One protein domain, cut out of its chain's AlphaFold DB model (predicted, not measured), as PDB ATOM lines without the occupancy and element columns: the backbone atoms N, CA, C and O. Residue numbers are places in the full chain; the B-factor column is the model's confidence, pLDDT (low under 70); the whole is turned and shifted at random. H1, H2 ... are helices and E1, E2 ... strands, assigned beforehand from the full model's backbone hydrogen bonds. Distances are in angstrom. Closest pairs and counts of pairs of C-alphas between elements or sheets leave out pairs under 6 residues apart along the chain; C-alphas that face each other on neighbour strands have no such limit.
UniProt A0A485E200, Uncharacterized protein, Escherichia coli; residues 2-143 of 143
ATOM      1  N   GLY A   2     -20.274   7.628  45.429       55.62
ATOM      2  CA  GLY A   2     -18.864   8.047  45.579       55.62
ATOM      3  C   GLY A   2     -18.616   9.565  45.569       55.62
ATOM      4  O   GLY A   2     -17.841  10.049  46.380       55.62
ATOM      5  N   PHE A   3     -19.337  10.333  44.742       56.38
ATOM      6  CA  PHE A   3     -19.201  11.799  44.671       56.38
ATOM      7  C   PHE A   3     -19.585  12.522  45.979       56.38
ATOM      8  O   PHE A   3     -18.903  13.447  46.403       56.38
ATOM      9  N   VAL A   4     -20.642  12.065  46.666       64.19
ATOM     10  CA  VAL A   4     -21.084  12.649  47.951       64.19
ATOM     11  C   VAL A   4     -20.111  12.289  49.076       64.19
ATOM     12  O   VAL A   4     -19.801  13.134  49.907       64.19
ATOM     13  N   ALA A   5     -19.592  11.058  49.076       67.88
ATOM     14  CA  ALA A   5     -18.579  10.631  50.038       67.88
ATOM     15  C   ALA A   5     -17.250  11.381  49.845       67.88
ATOM     16  O   ALA A   5     -16.631  11.783  50.825       67.88
ATOM     17  N   PHE A   6     -16.840  11.611  48.597       69.81
ATOM     18  CA  PHE A   6     -15.615  12.337  48.274       69.81
ATOM     19  C   PHE A   6     -15.706  13.822  48.647       69.81
ATOM     20  O   PHE A   6     -14.821  14.325  49.333       69.81
ATOM     21  N   ASN A   7     -16.803  14.501  48.292       69.00
ATOM     22  CA  ASN A   7     -17.007  15.899  48.682       69.00
ATOM     23  C   ASN A   7     -17.149  16.049  50.201       69.00
ATOM     24  O   ASN A   7     -16.520  16.920  50.783       69.00
ATOM     25  N   GLY A   8     -17.885  15.151  50.869       77.62
ATOM     26  CA  GLY A   8     -17.984  15.165  52.331       77.62
ATOM     27  C   GLY A   8     -16.638  14.931  53.030       77.62
ATOM     28  O   GLY A   8     -16.360  15.546  54.057       77.62
ATOM     29  N   TRP A   9     -15.774  14.080  52.467       77.88
ATOM     30  CA  TRP A   9     -14.409  13.885  52.960       77.88
ATOM     31  C   TRP A   9     -13.543  15.139  52.759       77.88
ATOM     32  O   TRP A   9     -12.901  15.586  53.710       77.88
ATOM     33  N   MET A  10     -13.586  15.748  51.572       75.06
ATOM     34  CA  MET A  10     -12.904  17.012  51.264       75.06
ATOM     35  C   MET A  10     -13.338  18.142  52.208       75.06
ATOM     36  O   MET A  10     -12.488  18.808  52.802       75.06
ATOM     37  N   ASP A  11     -14.649  18.289  52.420       78.31
ATOM     38  CA  ASP A  11     -15.234  19.270  53.336       78.31
ATOM     39  C   ASP A  11     -14.765  19.035  54.779       78.31
ATOM     40  O   ASP A  11     -14.400  19.982  55.476       78.31
ATOM     41  N   SER A  12     -14.708  17.771  55.225       79.81
ATOM     42  CA  SER A  12     -14.235  17.418  56.573       79.81
ATOM     43  C   SER A  12     -12.763  17.767  56.812       79.81
ATOM     44  O   SER A  12     -12.375  18.072  57.939       79.81
ATOM     45  N   LEU A  13     -11.951  17.750  55.752       74.25
ATOM     46  CA  LEU A  13     -10.542  18.135  55.784       74.25
ATOM     47  C   LEU A  13     -10.328  19.629  55.508       74.25
ATOM     48  O   LEU A  13      -9.190  20.094  55.540       74.25
ATOM     49  N   GLY A  14     -11.399  20.385  55.248       73.19
ATOM     50  CA  GLY A  14     -11.330  21.808  54.925       73.19
ATOM     51  C   GLY A  14     -10.649  22.107  53.587       73.19
ATOM     52  O   GLY A  14     -10.232  23.243  53.370       73.19
ATOM     53  N   ILE A  15     -10.530  21.117  52.697       72.69
ATOM     54  CA  ILE A  15      -9.851  21.279  51.413       72.69
ATOM     55  C   ILE A  15     -10.785  22.029  50.460       72.69
ATOM     56  O   ILE A  15     -11.815  21.505  50.043       72.69
ATOM     57  N   LYS A  16     -10.413  23.262  50.104       74.31
ATOM     58  CA  LYS A  16     -11.197  24.133  49.203       74.31
ATOM     59  C   LYS A  16     -10.641  24.219  47.784       74.31
ATOM     60  O   LYS A  16     -11.235  24.884  46.935       74.31
ATOM     61  N   SER A  17      -9.496  23.592  47.540       79.50
ATOM     62  CA  SER A  17      -8.856  23.605  46.230       79.50
ATOM     63  C   SER A  17      -9.669  22.843  45.187       79.50
ATOM     64  O   SER A  17     -10.341  21.865  45.533       79.50
ATOM     65  N   PRO A  18      -9.571  23.239  43.904       82.88
ATOM     66  CA  PRO A  18     -10.122  22.456  42.812       82.88
ATOM     67  C   PRO A  18      -9.628  21.010  42.871       82.88
ATOM     68  O   PRO A  18      -8.458  20.735  43.146       82.88
ATOM     69  N   VAL A  19     -10.549  20.089  42.608       84.81
ATOM     70  CA  VAL A  19     -10.243  18.671  42.454       84.81
ATOM     71  C   VAL A  19     -10.063  18.413  40.972       84.81
ATOM     72  O   VAL A  19     -10.957  18.719  40.185       84.81
ATOM     73  N   VAL A  20      -8.930  17.828  40.614       89.12
ATOM     74  CA  VAL A  20      -8.609  17.435  39.243       89.12
ATOM     75  C   VAL A  20      -8.502  15.924  39.148       89.12
ATOM     76  O   VAL A  20      -8.111  15.254  40.107       89.12
ATOM     77  N   ASN A  21      -8.838  15.371  37.993       90.19
ATOM     78  CA  ASN A  21      -8.486  14.006  37.633       90.19
ATOM     79  C   ASN A  21      -7.054  13.995  37.082       90.19
ATOM     80  O   ASN A  21      -6.649  14.930  36.400       90.19
ATOM     81  N   ILE A  22      -6.280  12.936  37.316       90.94
ATOM     82  CA  ILE A  22      -4.955  12.792  36.694       90.94
ATOM     83  C   ILE A  22      -5.012  12.870  35.157       90.94
ATOM     84  O   ILE A  22      -4.091  13.396  34.543       90.94
ATOM     85  N   ASN A  23      -6.113  12.425  34.543       91.69
ATOM     86  CA  ASN A  23      -6.344  12.531  33.102       91.69
ATOM     87  C   ASN A  23      -6.557  13.981  32.636       91.69
ATOM     88  O   ASN A  23      -6.440  14.255  31.443       91.69
ATOM     89  N   ASP A  24      -6.814  14.935  33.533       91.50
ATOM     90  CA  ASP A  24      -6.874  16.351  33.156       91.50
ATOM     91  C   ASP A  24      -5.506  16.850  32.650       91.50
ATOM     92  O   ASP A  24      -5.444  17.843  31.923       91.50
ATOM     93  N   SER A  25      -4.418  16.105  32.908       91.69
ATOM     94  CA  SER A  25      -3.104  16.356  32.310       91.69
ATOM     95  C   SER A  25      -3.126  16.332  30.774       91.69
ATOM     96  O   SER A  25      -2.299  16.980  30.147       91.69
ATOM     97  N   PHE A  26      -4.072  15.642  30.121       90.62
ATOM     98  CA  PHE A  26      -4.197  15.694  28.653       90.62
ATOM     99  C   PHE A  26      -4.486  17.106  28.125       90.62
ATOM    100  O   PHE A  26      -4.235  17.386  26.951       90.62
ATOM    101  N   PHE A  27      -5.013  17.978  28.983       90.12
ATOM    102  CA  PHE A  27      -5.420  19.336  28.646       90.12
ATOM    103  C   PHE A  27      -4.554  20.408  29.323       90.12
ATOM    104  O   PHE A  27      -4.705  21.588  29.009       90.12
ATOM    105  N   ASP A  28      -3.633  20.021  30.214       88.75
ATOM    106  CA  ASP A  28      -2.700  20.935  30.870       88.75
ATOM    107  C   ASP A  28      -1.412  21.083  30.030       88.75
ATOM    108  O   ASP A  28      -0.661  20.113  29.873       88.75
ATOM    109  N   PRO A  29      -1.109  22.284  29.497       87.00
ATOM    110  CA  PRO A  29       0.031  22.495  28.605       87.00
ATOM    111  C   PRO A  29       1.394  22.476  29.316       87.00
ATOM    112  O   PRO A  29       2.428  22.518  28.649       87.00
ATOM    113  N   LEU A  30       1.416  22.475  30.652       89.19
ATOM    114  CA  LEU A  30       2.630  22.444  31.473       89.19
ATOM    115  C   LEU A  30       2.956  21.034  31.973       89.19
ATOM    116  O   LEU A  30       4.083  20.793  32.415       89.19
ATOM    117  N   SER A  31       1.988  20.123  31.902       90.62
ATOM    118  CA  SER A  31       2.142  18.724  32.257       90.62
ATOM    119  C   SER A  31       2.998  17.982  31.236       90.62
ATOM    120  O   SER A  31       3.038  18.288  30.038       90.62
ATOM    121  N   ARG A  32       3.726  16.975  31.714       89.00
ATOM    122  CA  ARG A  32       4.411  16.047  30.820       89.00
ATOM    123  C   ARG A  32       3.393  15.147  30.118       89.00
ATOM    124  O   ARG A  32       2.322  14.886  30.663       89.00
ATOM    125  N   PRO A  33       3.740  14.585  28.944       89.88
ATOM    126  CA  PRO A  33       2.893  13.594  28.296       89.88
ATOM    127  C   PRO A  33       2.505  12.485  29.278       89.88
ATOM    128  O   PRO A  33       3.384  11.891  29.900       89.88
ATOM    129  N   PHE A  34       1.215  12.172  29.394       89.06
ATOM    130  CA  PHE A  34       0.699  11.192  30.362       89.06
ATOM    131  C   PHE A  34       1.401   9.823  30.278       89.06
ATOM    132  O   PHE A  34       1.695   9.186  31.282       89.06
ATOM    133  N   MET A  35       1.772   9.390  29.071       87.81
ATOM    134  CA  MET A  35       2.490   8.123  28.867       87.81
ATOM    135  C   MET A  35       3.955   8.151  29.339       87.81
ATOM    136  O   MET A  35       4.627   7.126  29.301       87.81
ATOM    137  N   SER A  36       4.468   9.310  29.760       89.44
ATOM    138  CA  SER A  36       5.804   9.459  30.351       89.44
ATOM    139  C   SER A  36       5.821   9.307  31.873       89.44
ATOM    140  O   SER A  36       6.899   9.324  32.471       89.44
ATOM    141  N   LEU A  37       4.650   9.161  32.505       89.06
ATOM    142  CA  LEU A  37       4.563   8.905  33.938       89.06
ATOM    143  C   LEU A  37       5.230   7.578  34.280       89.06
ATOM    144  O   LEU A  37       5.142   6.600  33.537       89.06
ATOM    145  N   HIS A  38       5.890   7.532  35.434       89.94
ATOM    146  CA  HIS A  38       6.587   6.342  35.895       89.94
ATOM    147  C   HIS A  38       5.596   5.371  36.551       89.94
ATOM    148  O   HIS A  38       5.616   5.148  37.761       89.94
ATOM    149  N   LEU A  39       4.676   4.846  35.741       90.56
ATOM    150  CA  LEU A  39       3.645   3.890  36.130       90.56
ATOM    151  C   LEU A  39       3.684   2.663  35.207       90.56
ATOM    152  O   LEU A  39       4.081   2.782  34.044       90.56
ATOM    153  N   PRO A  40       3.253   1.484  35.687       94.56
ATOM    154  CA  PRO A  40       3.074   0.317  34.831       94.56
ATOM    155  C   PRO A  40       2.105   0.605  33.675       94.56
ATOM    156  O   PRO A  40       1.094   1.280  33.860       94.56
ATOM    157  N   THR A  41       2.376   0.049  32.492       93.94
ATOM    158  CA  THR A  41       1.553   0.270  31.288       93.94
ATOM    159  C   THR A  41       0.093  -0.139  31.479       93.94
ATOM    160  O   THR A  41      -0.797   0.565  31.011       93.94
ATOM    161  N   GLU A  42      -0.162  -1.237  32.193       94.62
ATOM    162  CA  GLU A  42      -1.524  -1.684  32.519       94.62
ATOM    163  C   GLU A  42      -2.264  -0.624  33.345       94.62
ATOM    164  O   GLU A  42      -3.352  -0.202  32.974       94.62
ATOM    165  N   MET A  43      -1.610  -0.076  34.374       93.94
ATOM    166  CA  MET A  43      -2.183   0.989  35.196       93.94
ATOM    167  C   MET A  43      -2.464   2.258  34.381       93.94
ATOM    168  O   MET A  43      -3.505   2.883  34.562       93.94
ATOM    169  N   LEU A  44      -1.570   2.637  33.461       93.81
ATOM    170  CA  LEU A  44      -1.811   3.764  32.553       93.81
ATOM    171  C   LEU A  44      -3.040   3.524  31.659       93.81
ATOM    172  O   LEU A  44      -3.852   4.431  31.491       93.81
ATOM    173  N   SER A  45      -3.218   2.308  31.133       94.31
ATOM    174  CA  SER A  45      -4.402   1.931  30.346       94.31
ATOM    175  C   SER A  45      -5.687   1.978  31.176       94.31
ATOM    176  O   SER A  45      -6.721   2.463  30.706       94.31
ATOM    177  N   ASP A  46      -5.633   1.517  32.423       95.75
ATOM    178  CA  ASP A  46      -6.782   1.516  33.328       95.75
ATOM    179  C   ASP A  46      -7.198   2.941  33.710       95.75
ATOM    180  O   ASP A  46      -8.390   3.246  33.778       95.75
ATOM    181  N   LEU A  47      -6.229   3.844  33.891       93.69
ATOM    182  CA  LEU A  47      -6.480   5.272  34.094       93.69
ATOM    183  C   LEU A  47      -7.107   5.916  32.853       93.69
ATOM    184  O   LEU A  47      -8.134   6.587  32.961       93.69
ATOM    185  N   MET A  48      -6.545   5.675  31.666       91.75
ATOM    186  CA  MET A  48      -7.064   6.221  30.405       91.75
ATOM    187  C   MET A  48      -8.482   5.739  30.087       91.75
ATOM    188  O   MET A  48      -9.304   6.506  29.594       91.75
ATOM    189  N   SER A  49      -8.774   4.470  30.369       93.31
ATOM    190  CA  SER A  49     -10.098   3.874  30.159       93.31
ATOM    191  C   SER A  49     -11.103   4.209  31.268       93.31
ATOM    192  O   SER A  49     -12.279   3.864  31.149       93.31
ATOM    193  N   GLY A  50     -10.666   4.890  32.334       89.50
ATOM    194  CA  GLY A  50     -11.501   5.264  33.474       89.50
ATOM    195  C   GLY A  50     -11.856   4.102  34.404       89.50
ATOM    196  O   GLY A  50     -12.722   4.259  35.263       89.50
ATOM    197  N   GLN A  51     -11.201   2.945  34.255       94.19
ATOM    198  CA  GLN A  51     -11.321   1.824  35.192       94.19
ATOM    199  C   GLN A  51     -10.714   2.176  36.553       94.19
ATOM    200  O   GLN A  51     -11.262   1.807  37.593       94.19
ATOM    201  N   ILE A  52      -9.616   2.936  36.543       92.31
ATOM    202  CA  ILE A  52      -9.048   3.582  37.726       92.31
ATOM    203  C   ILE A  52      -9.256   5.089  37.587       92.31
ATOM    204  O   ILE A  52      -9.013   5.677  36.538       92.31
ATOM    205  N   ILE A  53      -9.687   5.725  38.674       88.00
ATOM    206  CA  ILE A  53      -9.827   7.177  38.760       88.00
ATOM    207  C   ILE A  53      -8.908   7.661  39.876       88.00
ATOM    208  O   ILE A  53      -9.104   7.312  41.039       88.00
ATOM    209  N   ILE A  54      -7.918   8.478  39.519       88.75
ATOM    210  CA  ILE A  54      -7.088   9.197  40.486       88.75
ATOM    211  C   ILE A  54      -7.519  10.652  40.451       88.75
ATOM    212  O   ILE A  54      -7.389  11.320  39.426       88.75
ATOM    213  N   VAL A  55      -8.031  11.126  41.580       87.25
ATOM    214  CA  VAL A  55      -8.353  12.533  41.800       87.25
ATOM    215  C   VAL A  55      -7.383  13.133  42.798       87.25
ATOM    216  O   VAL A  55      -6.979  12.483  43.763       87.25
ATOM    217  N   MET A  56      -6.991  14.372  42.548       88.12
ATOM    218  CA  MET A  56      -5.995  15.093  43.322       88.12
ATOM    219  C   MET A  56      -6.473  16.515  43.563       88.12
ATOM    220  O   MET A  56      -7.269  17.066  42.809       88.12
ATOM    221  N   CYS A  57      -5.974  17.106  44.635       87.88
ATOM    222  CA  CYS A  57      -6.180  18.503  44.966       87.88
ATOM    223  C   CYS A  57      -4.854  19.056  45.484       87.88
ATOM    224  O   CYS A  57      -4.066  18.334  46.103       87.88
ATOM    225  N   PHE A  58      -4.600  20.332  45.216       90.69
ATOM    226  CA  PHE A  58      -3.397  21.008  45.674       90.69
ATOM    227  C   PHE A  58      -3.767  22.261  46.460       90.69
ATOM    228  O   PHE A  58      -4.378  23.189  45.934       90.69
ATOM    229  N   ASP A  59      -3.435  22.274  47.747       91.31
ATOM    230  CA  ASP A  59      -3.702  23.402  48.633       91.31
ATOM    231  C   ASP A  59      -2.483  24.329  48.695       91.31
ATOM    232  O   ASP A  59      -1.447  24.001  49.283       91.31
ATOM    233  N   ASN A  60      -2.623  25.500  48.070       93.12
ATOM    234  CA  ASN A  60      -1.573  26.513  47.999       93.12
ATOM    235  C   ASN A  60      -1.179  27.055  49.381       93.12
ATOM    236  O   ASN A  60      -0.008  27.373  49.598       93.12
ATOM    237  N   GLU A  61      -2.128  27.170  50.312       93.38
ATOM    238  CA  GLU A  61      -1.886  27.694  51.658       93.38
ATOM    239  C   GLU A  61      -1.116  26.670  52.495       93.38
ATOM    240  O   GLU A  61      -0.085  26.995  53.093       93.38
ATOM    241  N   LEU A  62      -1.523  25.399  52.449       93.25
ATOM    242  CA  LEU A  62      -0.769  24.319  53.086       93.25
ATOM    243  C   LEU A  62       0.627  24.162  52.478       93.25
ATOM    244  O   LEU A  62       1.591  23.949  53.217       93.25
ATOM    245  N   PHE A  63       0.766  24.298  51.157       95.38
ATOM    246  CA  PHE A  63       2.068  24.277  50.493       95.38
ATOM    247  C   PHE A  63       2.972  25.421  50.968       95.38
ATOM    248  O   PHE A  63       4.122  25.178  51.343       95.38
ATOM    249  N   PHE A  64       2.446  26.649  51.019       96.62
ATOM    250  CA  PHE A  64       3.151  27.823  51.537       96.62
ATOM    251  C   PHE A  64       3.643  27.602  52.973       96.62
ATOM    252  O   PHE A  64       4.826  27.799  53.271       96.62
ATOM    253  N   HIS A  65       2.757  27.145  53.860       96.12
ATOM    254  CA  HIS A  65       3.105  26.885  55.255       96.12
ATOM    255  C   HIS A  65       4.110  25.749  55.404       96.12
ATOM    256  O   HIS A  65       5.036  25.856  56.209       96.12
ATOM    257  N   ARG A  66       3.972  24.674  54.621       96.50
ATOM    258  CA  ARG A  66       4.920  23.558  54.624       96.50
ATOM    259  C   ARG A  66       6.315  24.020  54.214       96.50
ATOM    260  O   ARG A  66       7.272  23.719  54.918       96.50
ATOM    261  N   ALA A  67       6.419  24.799  53.140       97.69
ATOM    262  CA  ALA A  67       7.690  25.330  52.661       97.69
ATOM    263  C   ALA A  67       8.385  26.202  53.709       97.69
ATOM    264  O   ALA A  67       9.553  25.976  54.013       97.69
ATOM    265  N   ASN A  68       7.652  27.135  54.319       97.94
ATOM    266  CA  ASN A  68       8.193  28.023  55.348       97.94
ATOM    267  C   ASN A  68       8.440  27.331  56.695       97.94
ATOM    268  O   ASN A  68       9.243  27.813  57.491       97.94
ATOM    269  N   LYS A  69       7.791  26.194  56.963       97.62
ATOM    270  CA  LYS A  69       8.136  25.340  58.105       97.62
ATOM    271  C   LYS A  69       9.477  24.638  57.885       97.62
ATOM    272  O   LYS A  69      10.250  24.521  58.831       97.62
ATOM    273  N   THR A  70       9.741  24.171  56.664       96.88
ATOM    274  CA  THR A  70      11.003  23.503  56.300       96.88
ATOM    275  C   THR A  70      12.155  24.502  56.169       96.88
ATOM    276  O   THR A  70      13.231  24.271  56.713       96.88
ATOM    277  N   TYR A  71      11.922  25.630  55.494       97.25
ATOM    278  CA  TYR A  71      12.889  26.702  55.265       97.25
ATOM    279  C   TYR A  71      12.248  28.058  55.607       97.25
ATOM    280  O   TYR A  71      11.590  28.660  54.753       97.25
ATOM    281  N   PRO A  72      12.398  28.551  56.851       96.62
ATOM    282  CA  PRO A  72      11.791  29.807  57.280       96.62
ATOM    283  C   PRO A  72      12.175  30.990  56.386       96.62
ATOM    284  O   PRO A  72      13.351  31.293  56.216       96.62
ATOM    285  N   GLY A  73      11.168  31.667  55.829       95.19
ATOM    286  CA  GLY A  73      11.359  32.827  54.953       95.19
ATOM    287  C   GLY A  73      11.622  32.486  53.484       95.19
ATOM    288  O   GLY A  73      11.885  33.395  52.700       95.19
ATOM    289  N   LEU A  74      11.535  31.210  53.091       97.50
ATOM    290  CA  LEU A  74      11.685  30.801  51.694       97.50
ATOM    291  C   LEU A  74      10.627  31.453  50.797       97.50
ATOM    292  O   LEU A  74      10.952  31.934  49.709       97.50
ATOM    293  N   TYR A  75       9.376  31.473  51.258       97.75
ATOM    294  CA  TYR A  75       8.278  32.116  50.549       97.75
ATOM    295  C   TYR A  75       7.683  33.275  51.340       97.75
ATOM    296  O   TYR A  75       7.523  33.216  52.559       97.75
ATOM    297  N   LEU A  76       7.261  34.302  50.614       96.75
ATOM    298  CA  LEU A  76       6.511  35.446  51.112       96.75
ATOM    299  C   LEU A  76       5.199  35.607  50.340       96.75
ATOM    300  O   LEU A  76       5.065  35.141  49.209       96.75
ATOM    301  N   LEU A  77       4.246  36.303  50.953       96.50
ATOM    302  CA  LEU A  77       3.026  36.739  50.285       96.50
ATOM    303  C   LEU A  77       3.220  38.170  49.792       96.50
ATOM    304  O   LEU A  77       3.599  39.057  50.556       96.50
ATOM    305  N   SER A  78       2.974  38.391  48.506       94.88
ATOM    306  CA  SER A  78       3.141  39.692  47.863       94.88
ATOM    307  C   SER A  78       1.966  40.000  46.947       94.88
ATOM    308  O   SER A  78       1.237  39.112  46.504       94.88
ATOM    309  N   ASP A  79       1.766  41.282  46.670       92.69
ATOM    310  CA  ASP A  79       0.750  41.727  45.728       92.69
ATOM    311  C   ASP A  79       1.138  41.310  44.303       92.69
ATOM    312  O   ASP A  79       2.043  41.881  43.688       92.69
ATOM    313  N   ALA A  80       0.441  40.296  43.790       85.88
ATOM    314  CA  ALA A  80       0.661  39.744  42.460       85.88
ATOM    315  C   ALA A  80       0.320  40.741  41.341       85.88
ATOM    316  O   ALA A  80       0.832  40.597  40.235       85.88
ATOM    317  N   ALA A  81      -0.452  41.803  41.608       82.38
ATOM    318  CA  ALA A  81      -0.696  42.855  40.617       82.38
ATOM    319  C   ALA A  81       0.583  43.629  40.240       82.38
ATOM    320  O   ALA A  81       0.602  44.370  39.260       82.38
ATOM    321  N   ARG A  82       1.672  43.457  41.004       78.06
ATOM    322  CA  ARG A  82       2.976  44.077  40.735       78.06
ATOM    323  C   ARG A  82       3.785  43.367  39.652       78.06
ATOM    324  O   ARG A  82       4.764  43.938  39.172       78.06
ATOM    325  N   THR A  83       3.428  42.137  39.279       81.00
ATOM    326  CA  THR A  83       4.106  41.409  38.200       81.00
ATOM    327  C   THR A  83       3.378  41.573  36.866       81.00
ATOM    328  O   THR A  83       2.187  41.855  36.812       81.00
ATOM    329  N   LYS A  84       4.113  41.395  35.762       82.81
ATOM    330  CA  LYS A  84       3.551  41.341  34.401       82.81
ATOM    331  C   LYS A  84       2.947  39.973  34.066       82.81
ATOM    332  O   LYS A  84       2.396  39.803  32.982       82.81
ATOM    333  N   GLN A  85       3.119  38.985  34.944       82.00
ATOM    334  CA  GLN A  85       2.554  37.653  34.758       82.00
ATOM    335  C   GLN A  85       1.029  37.696  34.931       82.00
ATOM    336  O   GLN A  85       0.549  38.382  35.835       82.00
ATOM    337  N   PRO A  86       0.266  36.956  34.109       85.62
ATOM    338  CA  PRO A  86      -1.169  36.810  34.317       85.62
ATOM    339  C   PRO A  86      -1.464  36.215  35.701       85.62
ATOM    340  O   PRO A  86      -0.803  35.259  36.117       85.62
ATOM    341  N   LEU A  87      -2.436  36.781  36.420       85.06
ATOM    342  CA  LEU A  87      -2.736  36.411  37.811       85.06
ATOM    343  C   LEU A  87      -3.211  34.959  37.947       85.06
ATOM    344  O   LEU A  87      -2.998  34.334  38.983       85.06
ATOM    345  N   GLU A  88      -3.845  34.427  36.907       84.94
ATOM    346  CA  GLU A  88      -4.271  33.035  36.791       84.94
ATOM    347  C   GLU A  88      -3.099  32.045  36.752       84.94
ATOM    348  O   GLU A  88      -3.271  30.882  37.101       84.94
ATOM    349  N   ASN A  89      -1.900  32.509  36.390       88.75
ATOM    350  CA  ASN A  89      -0.705  31.676  36.300       88.75
ATOM    351  C   ASN A  89       0.169  31.754  37.555       88.75
ATOM    352  O   ASN A  89       1.288  31.250  37.531       88.75
ATOM    353  N   ILE A  90      -0.306  32.382  38.633       92.62
ATOM    354  CA  ILE A  90       0.444  32.578  39.877       92.62
ATOM    355  C   ILE A  90      -0.226  31.786  41.001       92.62
ATOM    356  O   ILE A  90      -1.441  31.871  41.196       92.62
ATOM    357  N   LEU A  91       0.573  31.060  41.786       93.62
ATOM    358  CA  LEU A  91       0.092  30.417  43.008       93.62
ATOM    359  C   LEU A  91      -0.258  31.487  44.039       93.62
ATOM    360  O   LEU A  91       0.521  32.411  44.288       93.62
ATOM    361  N   ARG A  92      -1.427  31.354  44.667       93.12
ATOM    362  CA  ARG A  92      -1.979  32.374  45.566       93.12
ATOM    363  C   ARG A  92      -2.489  31.788  46.872       93.12
ATOM    364  O   ARG A  92      -3.040  30.690  46.885       93.12
ATOM    365  N   VAL A  93      -2.367  32.587  47.930       92.38
ATOM    366  CA  VAL A  93      -3.079  32.425  49.203       92.38
ATOM    367  C   VAL A  93      -4.009  33.626  49.348       92.38
ATOM    368  O   VAL A  93      -3.561  34.773  49.423       92.38
ATOM    369  N   GLY A  94      -5.320  33.382  49.307       89.44
ATOM    370  CA  GLY A  94      -6.311  34.453  49.205       89.44
ATOM    371  C   GLY A  94      -6.079  35.327  47.964       89.44
ATOM    372  O   GLY A  94      -6.041  34.832  46.839       89.44
ATOM    373  N   SER A  95      -5.920  36.636  48.165       89.38
ATOM    374  CA  SER A  95      -5.632  37.600  47.093       89.38
ATOM    375  C   SER A  95      -4.137  37.811  46.823       89.38
ATOM    376  O   SER A  95      -3.790  38.532  45.888       89.38
ATOM    377  N   GLN A  96      -3.247  37.208  47.616       94.12
ATOM    378  CA  GLN A  96      -1.807  37.447  47.539       94.12
ATOM    379  C   GLN A  96      -1.100  36.335  46.765       94.12
ATOM    380  O   GLN A  96      -1.405  35.156  46.930       94.12
ATOM    381  N   GLY A  97      -0.133  36.712  45.930       95.19
ATOM    382  CA  GLY A  97       0.741  35.772  45.237       95.19
ATOM    383  C   GLY A  97       1.833  35.254  46.159       95.19
ATOM    384  O   GLY A  97       2.405  36.013  46.944       95.19
ATOM    385  N   ILE A  98       2.146  33.970  46.030       96.62
ATOM    386  CA  ILE A  98       3.302  33.363  46.677       96.62
ATOM    387  C   ILE A  98       4.543  33.741  45.868       96.62
ATOM    388  O   ILE A  98       4.590  33.546  44.652       96.62
ATOM    389  N   ALA A  99       5.556  34.280  46.535       95.88
ATOM    390  CA  ALA A  99       6.806  34.690  45.916       95.88
ATOM    391  C   ALA A  99       8.020  34.258  46.741       95.88
ATOM    392  O   ALA A  99       7.902  33.913  47.911       95.88
ATOM    393  N   SER A 100       9.196  34.308  46.127       95.56
ATOM    394  CA  SER A 100      10.504  34.124  46.765       95.56
ATOM    395  C   SER A 100      11.454  35.233  46.319       95.56
ATOM    396  O   SER A 100      11.217  35.875  45.291       95.56
ATOM    397  N   TYR A 101      12.528  35.464  47.072       94.56
ATOM    398  CA  TYR A 101      13.615  36.329  46.620       94.56
ATOM    399  C   TYR A 101      14.644  35.525  45.825       94.56
ATOM    400  O   TYR A 101      15.183  34.530  46.321       94.56
ATOM    401  N   VAL A 102      14.895  35.961  44.592       92.56
ATOM    402  CA  VAL A 102      15.893  35.388  43.685       92.56
ATOM    403  C   VAL A 102      16.650  36.533  43.018       92.56
ATOM    404  O   VAL A 102      16.052  37.370  42.342       92.56
ATOM    405  N   ASP A 103      17.963  36.576  43.226       91.50
ATOM    406  CA  ASP A 103      18.877  37.603  42.719       91.50
ATOM    407  C   ASP A 103      18.423  39.033  43.069       91.50
ATOM    408  O   ASP A 103      18.430  39.937  42.234       91.50
ATOM    409  N   GLY A 104      17.966  39.229  44.308       90.19
ATOM    410  CA  GLY A 104      17.464  40.498  44.837       90.19
ATOM    411  C   GLY A 104      16.063  40.882  44.355       90.19
ATOM    412  O   GLY A 104      15.542  41.922  44.758       90.19
ATOM    413  N   ASN A 105      15.427  40.059  43.519       90.69
ATOM    414  CA  ASN A 105      14.119  40.340  42.936       90.69
ATOM    415  C   ASN A 105      13.024  39.468  43.552       90.69
ATOM    416  O   ASN A 105      13.240  38.309  43.899       90.69
ATOM    417  N   THR A 106      11.810  40.015  43.650       92.25
ATOM    418  CA  THR A 106      10.618  39.232  44.004       92.25
ATOM    419  C   THR A 106      10.181  38.405  42.799       92.25
ATOM    420  O   THR A 106       9.716  38.950  41.800       92.25
ATOM    421  N   SER A 107      10.317  37.087  42.907       93.00
ATOM    422  CA  SER A 107       9.930  36.121  41.883       93.00
ATOM    423  C   SER A 107       8.680  35.365  42.325       93.00
ATOM    424  O   SER A 107       8.702  34.663  43.338       93.00
ATOM    425  N   PHE A 108       7.582  35.530  41.586       94.88
ATOM    426  CA  PHE A 108       6.315  34.852  41.868       94.88
ATOM    427  C   PHE A 108       6.348  33.392  41.418       94.88
ATOM    428  O   PHE A 108       6.892  33.056  40.365       94.88
ATOM    429  N   LEU A 109       5.744  32.522  42.224       94.44
ATOM    430  CA  LEU A 109       5.617  31.104  41.917       94.44
ATOM    431  C   LEU A 109       4.523  30.896  40.870       94.44
ATOM    432  O   LEU A 109       3.363  31.229  41.103       94.44
ATOM    433  N   GLY A 110       4.906  30.325  39.729       92.25
ATOM    434  CA  GLY A 110       3.990  30.034  38.630       92.25
ATOM    435  C   GLY A 110       3.260  28.694  38.773       92.25
ATOM    436  O   GLY A 110       3.792  27.757  39.373       92.25
ATOM    437  N   ASN A 111       2.085  28.577  38.149       89.25
ATOM    438  CA  ASN A 111       1.224  27.380  38.126       89.25
ATOM    439  C   ASN A 111       1.911  26.096  37.631       89.25
ATOM    440  O   ASN A 111       1.483  25.004  37.986       89.25
ATOM    441  N   GLY A 112       3.042  26.192  36.929       91.38
ATOM    442  CA  GLY A 112       3.862  25.020  36.608       91.38
ATOM    443  C   GLY A 112       4.340  24.225  37.834       91.38
ATOM    444  O   GLY A 112       4.714  23.065  37.688       91.38
ATOM    445  N   ILE A 113       4.338  24.808  39.039       93.19
ATOM    446  CA  ILE A 113       4.550  24.060  40.290       93.19
ATOM    447  C   ILE A 113       3.369  23.133  40.577       93.19
ATOM    448  O   ILE A 113       3.577  21.955  40.862       93.19
ATOM    449  N   GLU A 114       2.150  23.655  40.474       92.62
ATOM    450  CA  GLU A 114       0.919  22.899  40.687       92.62
ATOM    451  C   GLU A 114       0.803  21.764  39.660       92.62
ATOM    452  O   GLU A 114       0.670  20.610  40.065       92.62
ATOM    453  N   SER A 115       1.003  22.039  38.363       92.81
ATOM    454  CA  SER A 115       0.968  21.003  37.315       92.81
ATOM    455  C   SER A 115       2.008  19.900  37.554       92.81
ATOM    456  O   SER A 115       1.720  18.725  37.345       92.81
ATOM    457  N   ARG A 116       3.208  20.225  38.058       92.94
ATOM    458  CA  ARG A 116       4.231  19.208  38.379       92.94
ATOM    459  C   ARG A 116       3.842  18.321  39.556       92.94
ATOM    460  O   ARG A 116       4.173  17.136  39.560       92.94
ATOM    461  N   ILE A 117       3.201  18.900  40.568       94.06
ATOM    462  CA  ILE A 117       2.784  18.166  41.766       94.06
ATOM    463  C   ILE A 117       1.590  17.273  41.446       94.06
ATOM    464  O   ILE A 117       1.586  16.102  41.818       94.06
ATOM    465  N   LEU A 118       0.604  17.820  40.737       92.81
ATOM    466  CA  LEU A 118      -0.599  17.098  40.355       92.81
ATOM    467  C   LEU A 118      -0.290  16.045  39.288       92.81
ATOM    468  O   LEU A 118      -0.654  14.888  39.449       92.81
ATOM    469  N   PHE A 119       0.418  16.394  38.218       93.44
ATOM    470  CA  PHE A 119       0.497  15.527  37.041       93.44
ATOM    471  C   PHE A 119       1.846  14.830  36.866       93.44
ATOM    472  O   PHE A 119       1.863  13.679  36.454       93.44
ATOM    473  N   ASP A 120       2.973  15.436  37.252       91.00
ATOM    474  CA  ASP A 120       4.315  14.880  36.971       91.00
ATOM    475  C   ASP A 120       4.897  14.008  38.105       91.00
ATOM    476  O   ASP A 120       6.116  13.790  38.170       91.00
ATOM    477  N   GLN A 121       4.057  13.536  39.033       88.19
ATOM    478  CA  GLN A 121       4.456  12.726  40.196       88.19
ATOM    479  C   GLN A 121       5.538  13.389  41.077       88.19
ATOM    480  O   GLN A 121       6.277  12.703  41.793       88.19
ATOM    481  N   GLN A 122       5.656  14.723  41.044       92.88
ATOM    482  CA  GLN A 122       6.587  15.437  41.910       92.88
ATOM    483  C   GLN A 122       5.997  15.604  43.301       92.88
ATOM    484  O   GLN A 122       4.889  16.103  43.482       92.88
ATOM    485  N   ARG A 123       6.768  15.231  44.322       93.69
ATOM    486  CA  ARG A 123       6.370  15.507  45.701       93.69
ATOM    487  C   ARG A 123       6.496  17.007  45.976       93.69
ATOM    488  O   ARG A 123       7.482  17.603  45.539       93.69
ATOM    489  N   PRO A 124       5.582  17.603  46.764       95.31
ATOM    490  CA  PRO A 124       5.704  18.996  47.184       95.31
ATOM    491  C   PRO A 124       7.071  19.324  47.797       95.31
ATOM    492  O   PRO A 124       7.645  20.365  47.490       95.31
ATOM    493  N   ASP A 125       7.629  18.406  48.592       96.50
ATOM    494  CA  ASP A 125       8.936  18.582  49.237       96.50
ATOM    495  C   ASP A 125      10.081  18.723  48.226       96.50
ATOM    496  O   ASP A 125      10.920  19.602  48.390       96.50
ATOM    497  N   ASN A 126      10.066  17.958  47.127       95.69
ATOM    498  CA  ASN A 126      11.072  18.084  46.067       95.69
ATOM    499  C   ASN A 126      11.043  19.490  45.446       95.69
ATOM    500  O   ASN A 126      12.084  20.084  45.179       95.69
ATOM    501  N   ILE A 127       9.843  20.037  45.223       95.94
ATOM    502  CA  ILE A 127       9.693  21.385  44.666       95.94
ATOM    503  C   ILE A 127      10.180  22.440  45.662       95.94
ATOM    504  O   ILE A 127      10.845  23.395  45.266       95.94
ATOM    505  N   ILE A 128       9.882  22.263  46.951       97.56
ATOM    506  CA  ILE A 128      10.351  23.150  48.022       97.56
ATOM    507  C   ILE A 128      11.884  23.162  48.071       97.56
ATOM    508  O   ILE A 128      12.479  24.238  48.108       97.56
ATOM    509  N   GLU A 129      12.524  21.995  48.008       97.06
ATOM    510  CA  GLU A 129      13.985  21.875  47.949       97.06
ATOM    511  C   GLU A 129      14.571  22.575  46.717       97.06
ATOM    512  O   GLU A 129      15.547  23.318  46.833       97.06
ATOM    513  N   TRP A 130      13.968  22.398  45.537       94.88
ATOM    514  CA  TRP A 130      14.425  23.066  44.313       94.88
ATOM    515  C   TRP A 130      14.297  24.586  44.390       94.88
ATOM    516  O   TRP A 130      15.198  25.298  43.937       94.88
ATOM    517  N   SER A 131      13.204  25.090  44.965       95.25
ATOM    518  CA  SER A 131      13.026  26.519  45.218       95.25
ATOM    519  C   SER A 131      14.063  27.040  46.208       95.25
ATOM    520  O   SER A 131      14.690  28.063  45.942       95.25
ATOM    521  N   TYR A 132      14.302  26.321  47.310       96.62
ATOM    522  CA  TYR A 132      15.317  26.696  48.292       96.62
ATOM    523  C   TYR A 132      16.706  26.768  47.662       96.62
ATOM    524  O   TYR A 132      17.363  27.800  47.779       96.62
ATOM    525  N   ALA A 133      17.113  25.746  46.907       94.88
ATOM    526  CA  ALA A 133      18.420  25.684  46.253       94.88
ATOM    527  C   ALA A 133      18.705  26.866  45.306       94.88
ATOM    528  O   ALA A 133      19.865  27.181  45.052       94.88
ATOM    529  N   ARG A 134      17.664  27.521  44.778       91.94
ATOM    530  CA  ARG A 134      17.774  28.678  43.870       91.94
ATOM    531  C   ARG A 134      17.514  30.022  44.552       91.94
ATOM    532  O   ARG A 134      17.717  31.063  43.931       91.94
ATOM    533  N   SER A 135      17.044  30.003  45.795       94.69
ATOM    534  CA  SER A 135      16.648  31.199  46.534       94.69
ATOM    535  C   SER A 135      17.847  31.982  47.059       94.69
ATOM    536  O   SER A 135      18.910  31.428  47.353       94.69
ATOM    537  N   ASP A 136      17.648  33.277  47.275       94.06
ATOM    538  CA  ASP A 136      18.635  34.106  47.966       94.06
ATOM    539  C   ASP A 136      18.798  33.709  49.438       94.06
ATOM    540  O   ASP A 136      19.880  33.878  49.992       94.06
ATOM    541  N   LEU A 137      17.773  33.099  50.049       93.19
ATOM    542  CA  LEU A 137      17.857  32.541  51.401       93.19
ATOM    543  C   LEU A 137      18.977  31.493  51.504       93.19
ATOM    544  O   LEU A 137      19.734  31.482  52.473       93.19
ATOM    545  N   LYS A 138      19.122  30.636  50.486       93.94
ATOM    546  CA  LYS A 138      20.215  29.658  50.428       93.94
ATOM    547  C   LYS A 138      21.574  30.341  50.288       93.94
ATOM    548  O   LYS A 138      22.490  29.986  51.023       93.94
ATOM    549  N   LYS A 139      21.683  31.346  49.413       92.12
ATOM    550  CA  LYS A 139      22.927  32.113  49.213       92.12
ATOM    551  C   LYS A 139      23.375  32.816  50.496       92.12
ATOM    552  O   LYS A 139      24.560  32.831  50.794       92.12
ATOM    553  N   GLN A 140      22.434  33.360  51.266       88.25
ATOM    554  CA  GLN A 140      22.712  34.016  52.549       88.25
ATOM    555  C   GLN A 140      23.163  33.036  53.635       88.25
ATOM    556  O   GLN A 140      23.970  33.404  54.475       88.25
ATOM    557  N   HIS A 141      22.659  31.800  53.630       84.62
ATOM    558  CA  HIS A 141      23.091  30.758  54.569       84.62
ATOM    559  C   HIS A 141      24.508  30.229  54.292       84.62
ATOM    560  O   HIS A 141      25.108  29.627  55.178       84.62
ATOM    561  N   GLU A 142      25.008  30.374  53.064       81.25
ATOM    562  CA  GLU A 142      26.337  29.901  52.649       81.25
ATOM    563  C   GLU A 142      27.407  31.004  52.644       81.25
ATOM    564  O   GLU A 142      28.575  30.702  52.396       81.25
ATOM    565  N   ALA A 143      27.013  32.254  52.901       69.00
ATOM    566  CA  ALA A 143      27.890  33.420  52.996       69.00
ATOM    567  C   ALA A 143      28.401  33.627  54.429       69.00
ATOM    568  O   ALA A 143      29.584  34.014  54.565       69.00
TER     569      ALA A 143
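What this domain is: This is residues 2 to 143 of the 143 residues of an uncharacterized protein of Escherichia coli (UniProt A0A485E200). The model is an elongated body in two parts, with helix H5 between them: at one end a three-stranded antiparallel sheet, E3, E4 and E5, grazed by H4, H6 and H7; towards the other end a loose group of the short strand pair E1 and E2 with H2 and H3. H1 lies on its own in that second part, touching no helix. The printed part has 142 residues, with seven named helices and five named strands in the order H1 E1 H2 H3 E2 H4 E3 E4 E5 H5 H6 H7, of mixed class. It is only just compact, close to loose, with a radius of gyration of the C-alphas of 16.9 A and spans of 52 by 32 by 29 A.

Where its parts are: H1 is residues 2 to 12, 15.2 A long, and begins at C-alpha 2 (-18.864, 8.047, 45.579). E1 is residues 19 to 21, H2 is 22 to 26, H3 is 41 to 48 and E2 is 55 to 57. H4 is residues 60 to 70, 15.4 A long. E3 is residues 76 to 78, E4 is 96 to 102, 18.2 A long from C-alpha 96 (-1.807, 37.447, 47.539), and E5 is 105 to 108. H5 is residues 112 to 118, H6 is 124 to 134, 15.8 A long, and H7 is 136 to 141, ending at C-alpha 141 (23.091, 30.758, 54.569).

How they stand to each other: E3, E4 and E5 form a meander, each strand the antiparallel neighbour of the one before, with E4 as the inner strand. In the hairpin E3 and E4, N 76 and O 99 are 2.8 A apart; in the hairpin E4 and E5, N 100 and O 107 are 2.9 A apart, both within hydrogen-bond range. The pairing is staggered: E4 pairs with E3 over residues 97 to 99 and with E5 over residues 99 to 102. H4, H6 and H7 are on this sheet but each only grazes it. H4 and H6 only just touch, with 3 pairs of C-alphas within 8 A, the closest being those of Ala 67 and Ile 128 at 5.8 A; they run the same way at a steep tilt of 61 degrees. H5 and H6 are close but not clearly touching, the closest C-alphas being those of Ile 117 and Pro 124 at 6.2 A. The closest C-alphas of E2 and H5 are those of Met 56 and Leu 118, 6.5 A apart. E1 and E2 are antiparallel neighbours, with N 20 and O 56 at 2.9 A. H2 and H3 are close but not clearly touching, with the C-alphas of Asn 23 and Met 48 closest at 6.9 A. H1 and H3 are apart. Every O i to N i+4 pair is within hydrogen-bond range in H1, H3, H4, H5, H6 and H7; H2 has 0 of 1, but 2 of 2 O i to N i+3 pairs.

The domain as a whole: The C-alphas of Gly 2 and Ala 143, the two farthest apart, are 53.7 A apart. The printed part has no cut. The links H2 to H3 and E3 to E4 are long, with 14 and 17 residues. The mean pLDDT of the printed part is 89.4; residues 2 to 7 and residue 143 are under 70.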